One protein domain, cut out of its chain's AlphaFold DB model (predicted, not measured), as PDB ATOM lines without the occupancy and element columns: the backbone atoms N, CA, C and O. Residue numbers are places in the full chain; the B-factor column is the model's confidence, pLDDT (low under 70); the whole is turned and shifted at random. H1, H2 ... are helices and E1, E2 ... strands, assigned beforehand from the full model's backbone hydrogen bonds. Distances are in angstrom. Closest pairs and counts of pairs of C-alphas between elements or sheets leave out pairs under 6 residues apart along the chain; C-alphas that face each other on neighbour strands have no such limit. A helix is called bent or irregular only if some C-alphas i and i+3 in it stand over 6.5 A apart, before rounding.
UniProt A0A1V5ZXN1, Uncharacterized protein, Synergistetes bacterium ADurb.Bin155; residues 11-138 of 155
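What this domain is: This is residues 11 to 138 of the 155 residues of an uncharacterized protein of Synergistetes bacterium ADurb.Bin155 (UniProt A0A1V5ZXN1). A long helical hairpin, H2 beside the bent helix H1 and splayed toward their link, makes most of the length; near H2's last residues H3 crosses it, and H4 follows as an arm whose residues 126 to 138 stick out. A small strand hairpin, E1 and E2, lies near H3. The printed part has 128 residues with two named strands, then four named helices; the sheet, E1 - E2, is antiparallel, and the class is mostly helix. The whole is loose and flat, with a radius of gyration of the C-alphas of 18.7 A and spans of 56 by 44 by 17 A.

Where its parts are: Find C-alpha 11 at (-8.238, -15.676, -35.885), where E1, residues 11 to 14, begins; E2 is residues 17 to 20. H1, residues 26 to 55, was assigned as one helix by its hydrogen bonds but is bent, with C-alphas 35 and 38 at 7.2 A; its arms are H1a, residues 26 to 35, 14.5 A, and H1b, residues 38 to 55, 25.7 A. From C-alpha 65 at (35.199, -25.215, -28.054), H2 runs 37.3 A to residue 90. H3, residues 102 to 116, measures 20.8 A; H4, residues 118 to 138, runs 30.3 A to C-alpha 138 at (14.286, -5.853, 4.263).

How they stand to each other: In the hairpin E1 and E2, look for N 12 and O 19, 2.8 A apart, within hydrogen-bond range. E1 and H3 are near each other, with 6 pairs of C-alphas within 10 A. H1a touches H2, closest C-alphas Thr 35 and Gly 82, 5.1 A. H1b and H2 form a helical hairpin, closest C-alphas Val 39 and Ala 75, 4.3 A, at a shallow tilt of 34 degrees, only just short of steep. H2 touches H3 at a steep tilt of 61 degrees, closest C-alphas Leu 87 and Leu 109, 6.5 A. H4 touches H1a with residues 118 to 122 alone, about perpendicular at 89 degrees, closest C-alphas Leu 26 and Ile 121, 6.9 A. Every O i to N i+4 pair is within hydrogen-bond range in H1a, H1b, H2, H3 and H4.

The domain as a whole: The two C-alphas farthest apart, Gly 16 and Ala 138, are 56.5 A apart. The printed part has no cut, and the link from H2 to H3 is long. Look for low pLDDT, under 70, in 28 residues, among them 57 to 65 and 136 to 138.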
ATOM      1  N   ALA A  11      -8.218 -14.580 -34.928       88.31
ATOM      2  CA  ALA A  11      -8.238 -15.676 -35.885       88.31
ATOM      3  C   ALA A  11      -6.966 -15.626 -36.741       88.31
ATOM      4  O   ALA A  11      -6.529 -14.543 -37.136       88.31
ATOM      5  N   VAL A  12      -6.373 -16.786 -37.004       89.25
ATOM      6  CA  VAL A  12      -5.158 -16.941 -37.807       89.25
ATOM      7  C   VAL A  12      -5.421 -17.986 -38.878       89.25
ATOM      8  O   VAL A  12      -5.917 -19.071 -38.585       89.25
ATOM      9  N   GLU A  13      -5.097 -17.665 -40.125       91.25
ATOM     10  CA  GLU A  13      -5.210 -18.615 -41.226       91.25
ATOM     11  C   GLU A  13      -3.927 -19.446 -41.331       91.25
ATOM     12  O   GLU A  13      -2.833 -18.903 -41.476       91.25
ATOM     13  N   ILE A  14      -4.060 -20.771 -41.259       89.31
ATOM     14  CA  ILE A  14      -2.968 -21.730 -41.441       89.31
ATOM     15  C   ILE A  14      -3.377 -22.670 -42.576       89.31
ATOM     16  O   ILE A  14      -4.396 -23.356 -42.484       89.31
ATOM     17  N   PHE A  15      -2.602 -22.681 -43.665       90.06
ATOM     18  CA  PHE A  15      -2.877 -23.471 -44.875       90.06
ATOM     19  C   PHE A  15      -4.305 -23.296 -45.436       90.06
ATOM     20  O   PHE A  15      -4.952 -24.266 -45.830       90.06
ATOM     21  N   GLY A  16      -4.816 -22.061 -45.462       87.12
ATOM     22  CA  GLY A  16      -6.146 -21.753 -46.005       87.12
ATOM     23  C   GLY A  16      -7.316 -22.099 -45.079       87.12
ATOM     24  O   GLY A  16      -8.471 -22.010 -45.496       87.12
ATOM     25  N   LYS A  17      -7.048 -22.508 -43.832       91.38
ATOM     26  CA  LYS A  17      -8.069 -22.772 -42.814       91.38
ATOM     27  C   LYS A  17      -7.889 -21.843 -41.619       91.38
ATOM     28  O   LYS A  17      -6.779 -21.645 -41.137       91.38
ATOM     29  N   GLU A  18      -8.997 -21.292 -41.138       93.06
ATOM     30  CA  GLU A  18      -9.023 -20.408 -39.974       93.06
ATOM     31  C   GLU A  18      -8.893 -21.212 -38.669       93.06
ATOM     32  O   GLU A  18      -9.593 -22.209 -38.466       93.06
ATOM     33  N   TYR A  19      -8.012 -20.751 -37.782       92.00
ATOM     34  CA  TYR A  19      -7.803 -21.273 -36.435       92.00
ATOM     35  C   TYR A  19      -7.884 -20.155 -35.403       92.00
ATOM     36  O   TYR A  19      -7.442 -19.029 -35.633       92.00
ATOM     37  N   ASP A  20      -8.403 -20.497 -34.228       90.50
ATOM     38  CA  ASP A  20      -8.477 -19.568 -33.111       90.50
ATOM     39  C   ASP A  20      -7.198 -19.575 -32.294       90.50
ATOM     40  O   ASP A  20      -6.784 -20.600 -31.753       90.50
ATOM     41  N   LEU A  21      -6.605 -18.390 -32.154       90.44
ATOM     42  CA  LEU A  21      -5.460 -18.189 -31.287       90.44
ATOM     43  C   LEU A  21      -5.937 -18.149 -29.835       90.44
ATOM     44  O   LEU A  21      -6.570 -17.191 -29.368       90.44
ATOM     45  N   ARG A  22      -5.600 -19.205 -29.094       89.75
ATOM     46  CA  ARG A  22      -5.887 -19.315 -27.667       89.75
ATOM     47  C   ARG A  22      -4.989 -18.381 -26.864       89.75
ATOM     48  O   ARG A  22      -3.765 -18.373 -27.003       89.75
ATOM     49  N   ARG A  23      -5.611 -17.651 -25.935       85.81
ATOM     50  CA  ARG A  23      -4.881 -16.827 -24.975       85.81
ATOM     51  C   ARG A  23      -4.108 -17.683 -23.976       85.81
ATOM     52  O   ARG A  23      -4.670 -18.604 -23.381       85.81
ATOM     53  N   LEU A  24      -2.838 -17.348 -23.786       85.25
ATOM     54  CA  LEU A  24      -1.951 -17.998 -22.833       85.25
ATOM     55  C   LEU A  24      -2.161 -17.391 -21.445       85.25
ATOM     56  O   LEU A  24      -2.241 -16.173 -21.279       85.25
ATOM     57  N   SER A  25      -2.288 -18.254 -20.445       83.38
ATOM     58  CA  SER A  25      -2.345 -17.853 -19.042       83.38
ATOM     59  C   SER A  25      -0.942 -17.638 -18.469       83.38
ATOM     60  O   SER A  25       0.051 -18.067 -19.048       83.38
ATOM     61  N   LEU A  26      -0.847 -17.035 -17.279       76.69
ATOM     62  CA  LEU A  26       0.423 -16.972 -16.546       76.69
ATOM     63  C   LEU A  26       1.017 -18.371 -16.311       76.69
ATOM     64  O   LEU A  26       2.227 -18.526 -16.400       76.69
ATOM     65  N   GLY A  27       0.174 -19.374 -16.034       80.19
ATOM     66  CA  GLY A  27       0.613 -20.761 -15.858       80.19
ATOM     67  C   GLY A  27       1.219 -21.328 -17.137       80.19
ATOM     68  O   GLY A  27       2.329 -21.839 -17.102       80.19
ATOM     69  N   ASP A  28       0.557 -21.110 -18.278       82.44
ATOM     70  CA  ASP A  28       1.108 -21.496 -19.583       82.44
ATOM     71  C   ASP A  28       2.469 -20.826 -19.825       82.44
ATOM     72  O   ASP A  28       3.399 -21.458 -20.313       82.44
ATOM     73  N   VAL A  29       2.612 -19.557 -19.438       77.00
ATOM     74  CA  VAL A  29       3.865 -18.803 -19.574       77.00
ATOM     75  C   VAL A  29       4.986 -19.320 -18.672       77.00
ATOM     76  O   VAL A  29       6.142 -19.309 -19.099       77.00
ATOM     77  N   MET A  30       4.669 -19.813 -17.475       76.12
ATOM     78  CA  MET A  30       5.655 -20.452 -16.596       76.12
ATOM     79  C   MET A  30       6.090 -21.815 -17.114       76.12
ATOM     80  O   MET A  30       7.285 -22.078 -17.171       76.12
ATOM     81  N   ASP A  31       5.148 -22.641 -17.559       79.75
ATOM     82  CA  ASP A  31       5.475 -23.941 -18.146       79.75
ATOM     83  C   ASP A  31       6.367 -23.769 -19.387       79.75
ATOM     84  O   ASP A  31       7.310 -24.527 -19.607       79.75
ATOM     85  N   MET A  32       6.112 -22.726 -20.187       75.31
ATOM     86  CA  MET A  32       6.992 -22.359 -21.295       75.31
ATOM     87  C   MET A  32       8.392 -21.978 -20.790       75.31
ATOM     88  O   MET A  32       9.381 -22.395 -21.387       75.31
ATOM     89  N   ALA A  33       8.516 -21.241 -19.684       72.31
ATOM     90  CA  ALA A  33       9.821 -20.895 -19.116       72.31
ATOM     91  C   ALA A  33      10.667 -22.136 -18.783       72.31
ATOM     92  O   ALA A  33      11.867 -22.128 -19.060       72.31
ATOM     93  N   ASP A  34      10.049 -23.212 -18.288       75.31
ATOM     94  CA  ASP A  34      10.738 -24.483 -18.032       75.31
ATOM     95  C   ASP A  34      11.258 -25.122 -19.327       75.31
ATOM     96  O   ASP A  34      12.389 -25.611 -19.365       75.31
ATOM     97  N   THR A  35      10.496 -25.045 -20.426       74.00
ATOM     98  CA  THR A  35      10.968 -25.527 -21.739       74.00
ATOM     99  C   THR A  35      12.132 -24.704 -22.296       74.00
ATOM    100  O   THR A  35      13.010 -25.250 -22.965       74.00
ATOM    101  N   PHE A  36      12.202 -23.409 -21.971       70.31
ATOM    102  CA  PHE A  36      13.312 -22.533 -22.360       70.31
ATOM    103  C   PHE A  36      14.471 -22.521 -21.353       70.31
ATOM    104  O   PHE A  36      15.524 -21.958 -21.657       70.31
ATOM    105  N   ALA A  37      14.342 -23.147 -20.180       74.12
ATOM    106  CA  ALA A  37      15.387 -23.153 -19.156       74.12
ATOM    107  C   ALA A  37      16.755 -23.654 -19.673       74.12
ATOM    108  O   ALA A  37      17.762 -23.001 -19.381       74.12
ATOM    109  N   PRO A  38      16.839 -24.716 -20.505       71.38
ATOM    110  CA  PRO A  38      18.105 -25.138 -21.107       71.38
ATOM    111  C   PRO A  38      18.716 -24.071 -22.026       71.38
ATOM    112  O   PRO A  38      19.930 -23.878 -22.021       71.38
ATOM    113  N   VAL A  39      17.881 -23.341 -22.774       70.81
ATOM    114  CA  VAL A  39      18.308 -22.243 -23.661       70.81
ATOM    115  C   VAL A  39      18.864 -21.084 -22.842       70.81
ATOM    116  O   VAL A  39      19.927 -20.551 -23.157       70.81
ATOM    117  N   ILE A  40      18.165 -20.708 -21.768       69.94
ATOM    118  CA  ILE A  40      18.578 -19.634 -20.860       69.94
ATOM    119  C   ILE A  40      19.908 -19.996 -20.183       69.94
ATOM    120  O   ILE A  40      20.805 -19.154 -20.115       69.94
ATOM    121  N   SER A  41      20.069 -21.247 -19.738       70.69
ATOM    122  CA  SER A  41      21.325 -21.743 -19.158       70.69
ATOM    123  C   SER A  41      22.472 -21.679 -20.166       70.69
ATOM    124  O   SER A  41      23.509 -21.080 -19.883       70.69
ATOM    125  N   ALA A  42      22.262 -22.204 -21.376       69.88
ATOM    126  CA  ALA A  42      23.260 -22.194 -22.443       69.88
ATOM    127  C   ALA A  42      23.669 -20.767 -22.863       69.88
ATOM    128  O   ALA A  42      24.848 -20.488 -23.106       69.88
ATOM    129  N   ALA A  43      22.717 -19.830 -22.902       68.44
ATOM    130  CA  ALA A  43      22.993 -18.418 -23.156       68.44
ATOM    131  C   ALA A  43      23.839 -17.787 -22.034       68.44
ATOM    132  O   ALA A  43      24.768 -17.026 -22.315       68.44
ATOM    133  N   GLY A  44      23.560 -18.135 -20.774       70.94
ATOM    134  CA  GLY A  44      24.348 -17.714 -19.614       70.94
ATOM    135  C   GLY A  44      25.792 -18.217 -19.662       70.94
ATOM    136  O   GLY A  44      26.722 -17.434 -19.459       70.94
ATOM    137  N   GLU A  45      25.996 -19.490 -19.999       71.88
ATOM    138  CA  GLU A  45      27.324 -20.095 -20.176       71.88
ATOM    139  C   GLU A  45      28.111 -19.423 -21.310       71.88
ATOM    140  O   GLU A  45      29.284 -19.076 -21.148       71.88
ATOM    141  N   THR A  46      27.443 -19.146 -22.433       68.56
ATOM    142  CA  THR A  46      28.040 -18.453 -23.585       68.56
ATOM    143  C   THR A  46      28.450 -17.019 -23.231       68.56
ATOM    144  O   THR A  46      29.551 -16.575 -23.572       68.56
ATOM    145  N   LEU A  47      27.600 -16.288 -22.502       71.19
ATOM    146  CA  LEU A  47      27.907 -14.941 -22.021       71.19
ATOM    147  C   LEU A  47      29.078 -14.947 -21.031       71.19
ATOM    148  O   LEU A  47      29.961 -14.092 -21.120       71.19
ATOM    149  N   ALA A  48      29.118 -15.914 -20.113       72.88
ATOM    150  CA  ALA A  48      30.211 -16.062 -19.158       72.88
ATOM    151  C   ALA A  48      31.550 -16.317 -19.869       72.88
ATOM    152  O   ALA A  48      32.542 -15.652 -19.561       72.88
ATOM    153  N   ALA A  49      31.569 -17.207 -20.864       68.56
ATOM    154  CA  ALA A  49      32.745 -17.479 -21.688       68.56
ATOM    155  C   ALA A  49      33.224 -16.220 -22.436       68.56
ATOM    156  O   ALA A  49      34.413 -15.891 -22.430       68.56
ATOM    157  N   PHE A  50      32.298 -15.455 -23.017       69.19
ATOM    158  CA  PHE A  50      32.615 -14.197 -23.695       69.19
ATOM    159  C   PHE A  50      33.207 -13.137 -22.751       69.19
ATOM    160  O   PHE A  50      34.187 -12.471 -23.094       69.19
ATOM    161  N   LEU A  51      32.642 -12.983 -21.550       76.38
ATOM    162  CA  LEU A  51      33.150 -12.047 -20.545       76.38
ATOM    163  C   LEU A  51      34.558 -12.426 -20.071       76.38
ATOM    164  O   LEU A  51      35.396 -11.540 -19.903       76.38
ATOM    165  N   GLN A  52      34.848 -13.720 -19.918       72.38
ATOM    166  CA  GLN A  52      36.198 -14.194 -19.597       72.38
ATOM    167  C   GLN A  52      37.202 -13.871 -20.710       72.38
ATOM    168  O   GLN A  52      38.300 -13.395 -20.419       72.38
ATOM    169  N   LEU A  53      36.815 -14.052 -21.978       70.12
ATOM    170  CA  LEU A  53      37.659 -13.708 -23.125       70.12
ATOM    171  C   LEU A  53      37.957 -12.201 -23.186       70.12
ATOM    172  O   LEU A  53      39.089 -11.801 -23.453       70.12
ATOM    173  N   LYS A  54      36.954 -11.357 -22.902       74.00
ATOM    174  CA  LYS A  54      37.136  -9.901 -22.792       74.00
ATOM    175  C   LYS A  54      38.052  -9.504 -21.636       74.00
ATOM    176  O   LYS A  54      38.801  -8.542 -21.776       74.00
ATOM    177  N   ALA A  55      37.974 -10.207 -20.508       80.06
ATOM    178  CA  ALA A  55      38.794  -9.924 -19.336       80.06
ATOM    179  C   ALA A  55      40.265 -10.335 -19.529       80.06
ATOM    180  O   ALA A  55      41.144  -9.671 -18.989       80.06
ATOM    181  N   ASN A  56      40.538 -11.389 -20.310       76.00
ATOM    182  CA  ASN A  56      41.889 -11.877 -20.610       76.00
ATOM    183  C   ASN A  56      42.081 -12.154 -22.115       76.00
ATOM    184  O   ASN A  56      42.090 -13.315 -22.544       76.00
ATOM    185  N   PRO A  57      42.275 -11.106 -22.934       62.75
ATOM    186  CA  PRO A  57      42.501 -11.261 -24.365       62.75
ATOM    187  C   PRO A  57      43.836 -11.983 -24.624       62.75
ATOM    188  O   PRO A  57      44.903 -11.476 -24.293       62.75
ATOM    189  N   GLY A  58      43.771 -13.190 -25.196       63.31
ATOM    190  CA  GLY A  58      44.938 -14.024 -25.536       63.31
ATOM    191  C   GLY A  58      45.041 -15.349 -24.771       63.31
ATOM    192  O   GLY A  58      45.852 -16.198 -25.133       63.31
ATOM    193  N   SER A  59      44.204 -15.572 -23.754       63.34
ATOM    194  CA  SER A  59      44.124 -16.856 -23.053       63.34
ATOM    195  C   SER A  59      43.001 -17.721 -23.628       63.34
ATOM    196  O   SER A  59      41.828 -17.422 -23.436       63.34
ATOM    197  N   THR A  60      43.347 -18.835 -24.276       58.31
ATOM    198  CA  THR A  60      42.390 -19.911 -24.606       58.31
ATOM    199  C   THR A  60      42.154 -20.869 -23.432       58.31
ATOM    200  O   THR A  60      41.290 -21.740 -23.513       58.31
ATOM    201  N   LYS A  61      42.882 -20.716 -22.312       52.53
ATOM    202  CA  LYS A  61      42.615 -21.476 -21.081       52.53
ATOM    203  C   LYS A  61      41.239 -21.079 -20.540       52.53
ATOM    204  O   LYS A  61      41.094 -19.986 -20.005       52.53
ATOM    205  N   GLY A  62      40.265 -21.979 -20.677       53.47
ATOM    206  CA  GLY A  62      38.899 -21.828 -20.158       53.47
ATOM    207  C   GLY A  62      37.808 -21.763 -21.228       53.47
ATOM    208  O   GLY A  62      36.652 -22.017 -20.908       53.47
ATOM    209  N   LEU A  63      38.156 -21.496 -22.494       59.84
ATOM    210  CA  LEU A  63      37.206 -21.541 -23.608       59.84
ATOM    211  C   LEU A  63      37.298 -22.915 -24.279       59.84
ATOM    212  O   LEU A  63      38.051 -23.103 -25.231       59.84
ATOM    213  N   ASP A  64      36.585 -23.899 -23.738       69.38
ATOM    214  CA  ASP A  64      36.462 -25.207 -24.381       69.38
ATOM    215  C   ASP A  64      35.531 -25.073 -25.606       69.38
ATOM    216  O   ASP A  64      34.342 -24.773 -25.440       69.38
ATOM    217  N   PRO A  65      36.024 -25.278 -26.844       66.88
ATOM    218  CA  PRO A  65      35.199 -25.215 -28.054       66.88
ATOM    219  C   PRO A  65      34.011 -26.186 -28.014       66.88
ATOM    220  O   PRO A  65      32.978 -25.945 -28.644       66.88
ATOM    221  N   THR A  66      34.143 -27.267 -27.247       72.38
ATOM    222  CA  THR A  66      33.104 -28.270 -27.020       72.38
ATOM    223  C   THR A  66      31.975 -27.713 -26.158       72.38
ATOM    224  O   THR A  66      30.813 -27.979 -26.442       72.38
ATOM    225  N   VAL A  67      32.289 -26.877 -25.161       68.81
ATOM    226  CA  VAL A  67      31.287 -26.199 -24.319       68.81
ATOM    227  C   VAL A  67      30.486 -25.201 -25.149       68.81
ATOM    228  O   VAL A  67      29.262 -25.215 -25.093       68.81
ATOM    229  N   LEU A  68      31.151 -24.401 -25.991       67.62
ATOM    230  CA  LEU A  68      30.458 -23.464 -26.882       67.62
ATOM    231  C   LEU A  68      29.570 -24.195 -27.900       67.62
ATOM    232  O   LEU A  68      28.423 -23.810 -28.111       67.62
ATOM    233  N   SER A  69      30.082 -25.265 -28.509       69.12
ATOM    234  CA  SER A  69      29.327 -26.056 -29.487       69.12
ATOM    235  C   SER A  69      28.113 -26.737 -28.849       69.12
ATOM    236  O   SER A  69      27.020 -26.684 -29.405       69.12
ATOM    237  N   ASN A  70      28.275 -27.313 -27.655       74.44
ATOM    238  CA  ASN A  70      27.177 -27.926 -26.914       74.44
ATOM    239  C   ASN A  70      26.142 -26.885 -26.474       74.44
ATOM    240  O   ASN A  70      24.954 -27.119 -26.664       74.44
ATOM    241  N   ALA A  71      26.564 -25.717 -25.980       69.00
ATOM    242  CA  ALA A  71      25.653 -24.632 -25.616       69.00
ATOM    243  C   ALA A  71      24.826 -24.155 -26.823       69.00
ATOM    244  O   ALA A  71      23.613 -23.977 -26.710       69.00
ATOM    245  N   ILE A  72      25.446 -24.016 -28.000       67.38
ATOM    246  CA  ILE A  72      24.741 -23.654 -29.238       67.38
ATOM    247  C   ILE A  72      23.724 -24.735 -29.624       67.38
ATOM    248  O   ILE A  72      22.571 -24.413 -29.902       67.38
ATOM    249  N   LEU A  73      24.113 -26.013 -29.614       70.94
ATOM    250  CA  LEU A  73      23.207 -27.116 -29.953       70.94
ATOM    251  C   LEU A  73      22.042 -27.230 -28.960       70.94
ATOM    252  O   LEU A  73      20.896 -27.398 -29.373       70.94
ATOM    253  N   THR A  74      22.307 -27.074 -27.664       71.94
ATOM    254  CA  THR A  74      21.284 -27.046 -26.612       71.94
ATOM    255  C   THR A  74      20.339 -25.860 -26.778       71.94
ATOM    256  O   THR A  74      19.131 -26.030 -26.633       71.94
ATOM    257  N   ALA A  75      20.849 -24.679 -27.132       66.88
ATOM    258  CA  ALA A  75      20.018 -23.514 -27.410       66.88
ATOM    259  C   ALA A  75      19.130 -23.730 -28.646       66.88
ATOM    260  O   ALA A  75      17.947 -23.413 -28.606       66.88
ATOM    261  N   ILE A  76      19.667 -24.314 -29.722       67.56
ATOM    262  CA  ILE A  76      18.906 -24.606 -30.947       67.56
ATOM    263  C   ILE A  76      17.791 -25.619 -30.670       67.56
ATOM    264  O   ILE A  76      16.639 -25.373 -31.031       67.56
ATOM    265  N   HIS A  77      18.107 -26.739 -30.013       70.31
ATOM    266  CA  HIS A  77      17.108 -27.761 -29.692       70.31
ATOM    267  C   HIS A  77      16.070 -27.246 -28.691       70.31
ATOM    268  O   HIS A  77      14.874 -27.386 -28.937       70.31
ATOM    269  N   GLY A  78      16.504 -26.567 -27.627       69.19
ATOM    270  CA  GLY A  78      15.600 -25.995 -26.631       69.19
ATOM    271  C   GLY A  78      14.684 -24.911 -27.206       69.19
ATOM    272  O   GLY A  78      13.510 -24.857 -26.852       69.19
ATOM    273  N   CYS A  79      15.166 -24.091 -28.148       68.88
ATOM    274  CA  CYS A  79      14.314 -23.140 -28.863       68.88
ATOM    275  C   CYS A  79      13.272 -23.860 -29.720       68.88
ATOM    276  O   CYS A  79      12.108 -23.481 -29.697       68.88
ATOM    277  N   ASN A  80      13.664 -24.900 -30.459       73.56
ATOM    278  CA  ASN A  80      12.742 -25.629 -31.328       73.56
ATOM    279  C   ASN A  80      11.632 -26.339 -30.533       73.56
ATOM    280  O   ASN A  80      10.459 -26.277 -30.908       73.56
ATOM    281  N   ASP A  81      11.988 -26.970 -29.416       76.19
ATOM    282  CA  ASP A  81      11.028 -27.653 -28.548       76.19
ATOM    283  C   ASP A  81      10.116 -26.652 -27.827       76.19
ATOM    284  O   ASP A  81       8.893 -26.815 -27.844       76.19
ATOM    285  N   GLY A  82      10.684 -25.567 -27.291       75.38
ATOM    286  CA  GLY A  82       9.920 -24.489 -26.666       75.38
ATOM    287  C   GLY A  82       8.950 -23.821 -27.641       75.38
ATOM    288  O   GLY A  82       7.773 -23.659 -27.328       75.38
ATOM    289  N   PHE A  83       9.390 -23.497 -28.863       79.56
ATOM    290  CA  PHE A  83       8.530 -22.904 -29.895       79.56
ATOM    291  C   PHE A  83       7.380 -23.827 -30.285       79.56
ATOM    292  O   PHE A  83       6.240 -23.376 -30.381       79.56
ATOM    293  N   ARG A  84       7.645 -25.125 -30.468       81.75
ATOM    294  CA  ARG A  84       6.592 -26.101 -30.778       81.75
ATOM    295  C   ARG A  84       5.566 -26.217 -29.663       81.75
ATOM    296  O   ARG A  84       4.377 -26.322 -29.955       81.75
ATOM    297  N   GLU A  85       6.008 -26.196 -28.413       83.50
ATOM    298  CA  GLU A  85       5.104 -26.253 -27.269       83.50
ATOM    299  C   GLU A  85       4.226 -24.998 -27.183       83.50
ATOM    300  O   GLU A  85       3.005 -25.110 -27.053       83.50
ATOM    301  N   VAL A  86       4.818 -23.809 -27.355       85.19
ATOM    302  CA  VAL A  86       4.081 -22.533 -27.403       85.19
ATOM    303  C   VAL A  86       2.996 -22.585 -28.481       85.19
ATOM    304  O   VAL A  86       1.823 -22.327 -28.211       85.19
ATOM    305  N   LEU A  87       3.376 -22.971 -29.700       89.00
ATOM    306  CA  LEU A  87       2.476 -23.015 -30.847       89.00
ATOM    307  C   LEU A  87       1.331 -24.018 -30.654       89.00
ATOM    308  O   LEU A  87       0.178 -23.685 -30.928       89.00
ATOM    309  N   ARG A  88       1.608 -25.208 -30.107       89.56
ATOM    310  CA  ARG A  88       0.580 -26.218 -29.798       89.56
ATOM    311  C   ARG A  88      -0.417 -25.751 -28.750       89.56
ATOM    312  O   ARG A  88      -1.607 -26.026 -28.871       89.56
ATOM    313  N   ARG A  89       0.045 -25.027 -27.730       88.44
ATOM    314  CA  ARG A  89      -0.843 -24.454 -26.707       88.44
ATOM    315  C   ARG A  89      -1.698 -23.319 -27.261       88.44
ATOM    316  O   ARG A  89      -2.841 -23.160 -26.833       88.44
ATOM    317  N   SER A  90      -1.159 -22.545 -28.200       89.44
ATOM    318  CA  SER A  90      -1.872 -21.440 -28.843       89.44
ATOM    319  C   SER A  90      -2.849 -21.880 -29.930       89.44
ATOM    320  O   SER A  90      -3.864 -21.210 -30.101       89.44
ATOM    321  N   PHE A  91      -2.595 -22.998 -30.610       91.62
ATOM    322  CA  PHE A  91      -3.455 -23.551 -31.661       91.62
ATOM    323  C   PHE A  91      -3.768 -25.034 -31.388       91.62
ATOM    324  O   PHE A  91      -3.280 -25.910 -32.105       91.62
ATOM    325  N   PRO A  92      -4.574 -25.344 -30.356       90.00
ATOM    326  CA  PRO A  92      -4.818 -26.725 -29.928       90.00
ATOM    327  C   PRO A  92      -5.544 -27.574 -30.981       90.00
ATOM    328  O   PRO A  92      -5.382 -28.791 -31.004       90.00
ATOM    329  N   ASP A  93      -6.318 -26.936 -31.862       92.12
ATOM    330  CA  ASP A  93      -7.085 -27.610 -32.915       92.12
ATOM    331  C   ASP A  93      -6.270 -27.848 -34.199       92.12
ATOM    332  O   ASP A  93      -6.742 -28.508 -35.129       92.12
ATOM    333  N   PHE A  94      -5.046 -27.314 -34.275       91.62
ATOM    334  CA  PHE A  94      -4.133 -27.556 -35.385       91.62
ATOM    335  C   PHE A  94      -3.233 -28.760 -35.072       91.62
ATOM    336  O   PHE A  94      -2.580 -28.815 -34.030       91.62
ATOM    337  N   SER A  95      -3.193 -29.739 -35.978       90.00
ATOM    338  CA  SER A  95      -2.459 -31.002 -35.782       90.00
ATOM    339  C   SER A  95      -1.349 -31.243 -36.808       90.00
ATOM    340  O   SER A  95      -0.388 -31.951 -36.497       90.00
ATOM    341  N   ASP A  96      -1.396 -30.584 -37.969       90.75
ATOM    342  CA  ASP A  96      -0.464 -30.781 -39.091       90.75
ATOM    343  C   ASP A  96       0.878 -30.041 -38.914       90.75
ATOM    344  O   ASP A  96       1.466 -29.511 -39.857       90.75
ATOM    345  N   TRP A  97       1.417 -30.032 -37.692       88.38
ATOM    346  CA  TRP A  97       2.684 -29.372 -37.344       88.38
ATOM    347  C   TRP A  97       3.894 -29.896 -38.123       88.38
ATOM    348  O   TRP A  97       4.900 -29.201 -38.225       88.38
ATOM    349  N   GLY A  98       3.821 -31.114 -38.670       84.81
ATOM    350  CA  GLY A  98       4.875 -31.677 -39.517       84.81
ATOM    351  C   GLY A  98       4.994 -31.007 -40.891       84.81
ATOM    352  O   GLY A  98       6.042 -31.123 -41.517       84.81
ATOM    353  N   ALA A  99       3.947 -30.310 -41.345       87.19
ATOM    354  CA  ALA A  99       3.927 -29.593 -42.618       87.19
ATOM    355  C   ALA A  99       4.353 -28.121 -42.490       87.19
ATOM    356  O   ALA A  99       4.628 -27.477 -43.500       87.19
ATOM    357  N   VAL A 100       4.406 -27.580 -41.267       85.81
ATOM    358  CA  VAL A 100       4.814 -26.194 -41.012       85.81
ATOM    359  C   VAL A 100       6.335 -26.109 -41.049       85.81
ATOM    360  O   VAL A 100       7.022 -26.746 -40.247       85.81
ATOM    361  N   ASP A 101       6.869 -25.320 -41.977       84.81
ATOM    362  CA  ASP A 101       8.305 -25.074 -42.035       84.81
ATOM    363  C   ASP A 101       8.776 -24.146 -40.899       84.81
ATOM    364  O   ASP A 101       7.994 -23.586 -40.121       84.81
ATOM    365  N   PHE A 102      10.094 -24.000 -40.767       79.56
ATOM    366  CA  PHE A 102      10.676 -23.160 -39.723       79.56
ATOM    367  C   PHE A 102      10.275 -21.682 -39.856       79.56
ATOM    368  O   PHE A 102      10.024 -21.032 -38.843       79.56
ATOM    369  N   SER A 103      10.178 -21.154 -41.081       79.81
ATOM    370  CA  SER A 103       9.844 -19.747 -41.320       79.81
ATOM    371  C   SER A 103       8.417 -19.446 -40.876       79.81
ATOM    372  O   SER A 103       8.196 -18.534 -40.081       79.81
ATOM    373  N   SER A 104       7.454 -20.270 -41.298       85.38
ATOM    374  CA  SER A 104       6.059 -20.150 -40.870       85.38
ATOM    375  C   SER A 104       5.901 -20.373 -39.365       85.38
ATOM    376  O   SER A 104       5.086 -19.710 -38.729       85.38
ATOM    377  N   SER A 105       6.706 -21.255 -38.763       83.94
ATOM    378  CA  SER A 105       6.701 -21.450 -37.306       83.94
ATOM    379  C   SER A 105       7.107 -20.176 -36.559       83.94
ATOM    380  O   SER A 105       6.485 -19.827 -35.557       83.94
ATOM    381  N   VAL A 106       8.122 -19.457 -37.051       82.56
ATOM    382  CA  VAL A 106       8.573 -18.184 -36.463       82.56
ATOM    383  C   VAL A 106       7.524 -17.082 -36.632       82.56
ATOM    384  O   VAL A 106       7.277 -16.328 -35.693       82.56
ATOM    385  N   GLU A 107       6.865 -17.000 -37.788       86.81
ATOM    386  CA  GLU A 107       5.780 -16.034 -38.011       86.81
ATOM    387  C   GLU A 107       4.598 -16.273 -37.068       86.81
ATOM    388  O   GLU A 107       4.150 -15.346 -36.388       86.81
ATOM    389  N   LEU A 108       4.139 -17.524 -36.953       87.94
ATOM    390  CA  LEU A 108       3.072 -17.895 -36.022       87.94
ATOM    391  C   LEU A 108       3.463 -17.589 -34.575       87.94
ATOM    392  O   LEU A 108       2.638 -17.104 -33.799       87.94
ATOM    393  N   LEU A 109       4.727 -17.824 -34.211       85.94
ATOM    394  CA  LEU A 109       5.229 -17.530 -32.875       85.94
ATOM    395  C   LEU A 109       5.183 -16.030 -32.576       85.94
ATOM    396  O   LEU A 109       4.753 -15.654 -31.488       85.94
ATOM    397  N   ASN A 110       5.570 -15.173 -33.525       85.00
ATOM    398  CA  ASN A 110       5.486 -13.721 -33.356       85.00
ATOM    399  C   ASN A 110       4.043 -13.269 -33.120       85.00
ATOM    400  O   ASN A 110       3.781 -12.524 -32.176       85.00
ATOM    401  N   VAL A 111       3.090 -13.793 -33.901       88.19
ATOM    402  CA  VAL A 111       1.662 -13.495 -33.716       88.19
ATOM    403  C   VAL A 111       1.192 -13.927 -32.327       88.19
ATOM    404  O   VAL A 111       0.503 -13.166 -31.645       88.19
ATOM    405  N   VAL A 112       1.584 -15.118 -31.865       87.56
ATOM    406  CA  VAL A 112       1.292 -15.598 -30.506       87.56
ATOM    407  C   VAL A 112       1.892 -14.679 -29.446       87.56
ATOM    408  O   VAL A 112       1.200 -14.346 -28.479       87.56
ATOM    409  N   TRP A 113       3.143 -14.261 -29.624       85.06
ATOM    410  CA  TRP A 113       3.888 -13.452 -28.665       85.06
ATOM    411  C   TRP A 113       3.277 -12.066 -28.484       85.06
ATOM    412  O   TRP A 113       3.047 -11.633 -27.353       85.06
ATOM    413  N   GLU A 114       2.981 -11.395 -29.597       84.44
ATOM    414  CA  GLU A 114       2.355 -10.073 -29.623       84.44
ATOM    415  C   GLU A 114       0.922 -10.138 -29.117       84.44
ATOM    416  O   GLU A 114       0.526  -9.351 -28.257       84.44
ATOM    417  N   THR A 115       0.153 -11.118 -29.598       86.12
ATOM    418  CA  THR A 115      -1.243 -11.264 -29.196       86.12
ATOM    419  C   THR A 115      -1.333 -11.461 -27.693       86.12
ATOM    420  O   THR A 115      -2.138 -10.795 -27.054       86.12
ATOM    421  N   ASN A 116      -0.514 -12.335 -27.108       83.94
ATOM    422  CA  ASN A 116      -0.587 -12.670 -25.686       83.94
ATOM    423  C   ASN A 116       0.154 -11.712 -24.755       83.94
ATOM    424  O   ASN A 116       0.081 -11.918 -23.547       83.94
ATOM    425  N   ASP A 117       0.845 -10.699 -25.283       83.12
ATOM    426  CA  ASP A 117       1.748  -9.852 -24.499       83.12
ATOM    427  C   ASP A 117       2.672 -10.696 -23.598       83.12
ATOM    428  O   ASP A 117       2.833 -10.457 -22.399       83.12
ATOM    429  N   VAL A 118       3.267 -11.754 -24.170       77.44
ATOM    430  CA  VAL A 118       4.099 -12.708 -23.408       77.44
ATOM    431  C   VAL A 118       5.239 -11.972 -22.704       77.44
ATOM    432  O   VAL A 118       5.561 -12.266 -21.551       77.44
ATOM    433  N   ARG A 119       5.799 -10.958 -23.374       76.62
ATOM    434  CA  ARG A 119       6.811 -10.068 -22.807       76.62
ATOM    435  C   ARG A 119       6.292  -9.324 -21.576       76.62
ATOM    436  O   ARG A 119       6.953  -9.374 -20.540       76.62
ATOM    437  N   GLY A 120       5.132  -8.674 -21.655       77.44
ATOM    438  CA  GLY A 120       4.541  -7.981 -20.513       77.44
ATOM    439  C   GLY A 120       4.218  -8.928 -19.358       77.44
ATOM    440  O   GLY A 120       4.454  -8.588 -18.197       77.44
ATOM    441  N   ILE A 121       3.761 -10.153 -19.640       78.44
ATOM    442  CA  ILE A 121       3.541 -11.184 -18.612       78.44
ATOM    443  C   ILE A 121       4.857 -11.524 -17.893       78.44
ATOM    444  O   ILE A 121       4.901 -11.520 -16.658       78.44
ATOM    445  N   TRP A 122       5.934 -11.760 -18.646       75.12
ATOM    446  CA  TRP A 122       7.273 -12.026 -18.107       75.12
ATOM    447  C   TRP A 122       7.808 -10.862 -17.265       75.12
ATOM    448  O   TRP A 122       8.244 -11.056 -16.127       75.12
ATOM    449  N   GLU A 123       7.753  -9.639 -17.789       78.12
ATOM    450  CA  GLU A 123       8.242  -8.439 -17.103       78.12
ATOM    451  C   GLU A 123       7.482  -8.189 -15.791       78.12
ATOM    452  O   GLU A 123       8.096  -7.923 -14.749       78.12
ATOM    453  N   ASN A 124       6.156  -8.352 -15.805       77.81
ATOM    454  CA  ASN A 124       5.312  -8.221 -14.619       77.81
ATOM    455  C   ASN A 124       5.647  -9.269 -13.556       77.81
ATOM    456  O   ASN A 124       5.709  -8.947 -12.364       77.81
ATOM    457  N   PHE A 125       5.893 -10.515 -13.964       74.19
ATOM    458  CA  PHE A 125       6.295 -11.569 -13.041       74.19
ATOM    459  C   PHE A 125       7.640 -11.266 -12.373       74.19
ATOM    460  O   PHE A 125       7.716 -11.227 -11.143       74.19
ATOM    461  N   PHE A 126       8.690 -10.976 -13.149       73.56
ATOM    462  CA  PHE A 126      10.016 -10.691 -12.585       73.56
ATOM    463  C   PHE A 126      10.044  -9.432 -11.726       73.56
ATOM    464  O   PHE A 126      10.849  -9.336 -10.799       73.56
ATOM    465  N   THR A 127       9.184  -8.459 -12.018       75.81
ATOM    466  CA  THR A 127       9.003  -7.284 -11.161       75.81
ATOM    467  C   THR A 127       8.445  -7.698  -9.801       75.81
ATOM    468  O   THR A 127       9.054  -7.395  -8.778       75.81
ATOM    469  N   LYS A 128       7.370  -8.496  -9.769       72.56
ATOM    470  CA  LYS A 128       6.778  -9.004  -8.518       72.56
ATOM    471  C   LYS A 128       7.739  -9.888  -7.719       72.56
ATOM    472  O   LYS A 128       7.797  -9.765  -6.497       72.56
ATOM    473  N   VAL A 129       8.512 -10.747  -8.385       69.56
ATOM    474  CA  VAL A 129       9.543 -11.573  -7.732       69.56
ATOM    475  C   VAL A 129      10.620 -10.695  -7.098       69.56
ATOM    476  O   VAL A 129      10.948 -10.880  -5.927       69.56
ATOM    477  N   ARG A 130      11.138  -9.697  -7.827       71.38
ATOM    478  CA  ARG A 130      12.132  -8.753  -7.292       71.38
ATOM    479  C   ARG A 130      11.593  -7.961  -6.105       71.38
ATOM    480  O   ARG A 130      12.294  -7.833  -5.105       71.38
ATOM    481  N   GLU A 131      10.354  -7.480  -6.173       78.31
ATOM    482  CA  GLU A 131       9.693  -6.803  -5.052       78.31
ATOM    483  C   GLU A 131       9.550  -7.714  -3.827       78.31
ATOM    484  O   GLU A 131       9.781  -7.270  -2.703       78.31
ATOM    485  N   ALA A 132       9.187  -8.985  -4.025       72.12
ATOM    486  CA  ALA A 132       9.071  -9.962  -2.946       72.12
ATOM    487  C   ALA A 132      10.432 -10.265  -2.299       72.12
ATOM    488  O   ALA A 132      10.529 -10.278  -1.074       72.12
ATOM    489  N   ILE A 133      11.490 -10.433  -3.100       70.88
ATOM    490  CA  ILE A 133      12.865 -10.618  -2.612       70.88
ATOM    491  C   ILE A 133      13.335  -9.379  -1.849       70.88
ATOM    492  O   ILE A 133      13.871  -9.513  -0.755       70.88
ATOM    493  N   ALA A 134      13.103  -8.175  -2.378       71.81
ATOM    494  CA  ALA A 134      13.479  -6.928  -1.717       71.81
ATOM    495  C   ALA A 134      12.750  -6.747  -0.374       71.81
ATOM    496  O   ALA A 134      13.371  -6.380   0.620       71.81
ATOM    497  N   LYS A 135      11.451  -7.072  -0.315       73.75
ATOM    498  CA  LYS A 135      10.674  -7.082   0.936       73.75
ATOM    499  C   LYS A 135      11.170  -8.151   1.913       73.75
ATOM    500  O   LYS A 135      11.273  -7.873   3.101       73.75
ATOM    501  N   GLY A 136      11.510  -9.345   1.429       64.56
ATOM    502  CA  GLY A 136      12.081 -10.421   2.245       64.56
ATOM    503  C   GLY A 136      13.470 -10.082   2.795       64.56
ATOM    504  O   GLY A 136      13.747 -10.346   3.960       64.56
ATOM    505  N   ALA A 137      14.316  -9.430   1.996       58.12
ATOM    506  CA  ALA A 137      15.636  -8.952   2.405       58.12
ATOM    507  C   ALA A 137      15.547  -7.801   3.419       58.12
ATOM    508  O   ALA A 137      16.331  -7.765   4.360       58.12
ATOM    509  N   ALA A 138      14.560  -6.909   3.284       55.06
ATOM    510  CA  ALA A 138      14.286  -5.853   4.263       55.06
ATOM    511  C   ALA A 138      13.770  -6.389   5.616       55.06
ATOM    512  O   ALA A 138      13.861  -5.695   6.625       55.06
TER     513      ALA A 138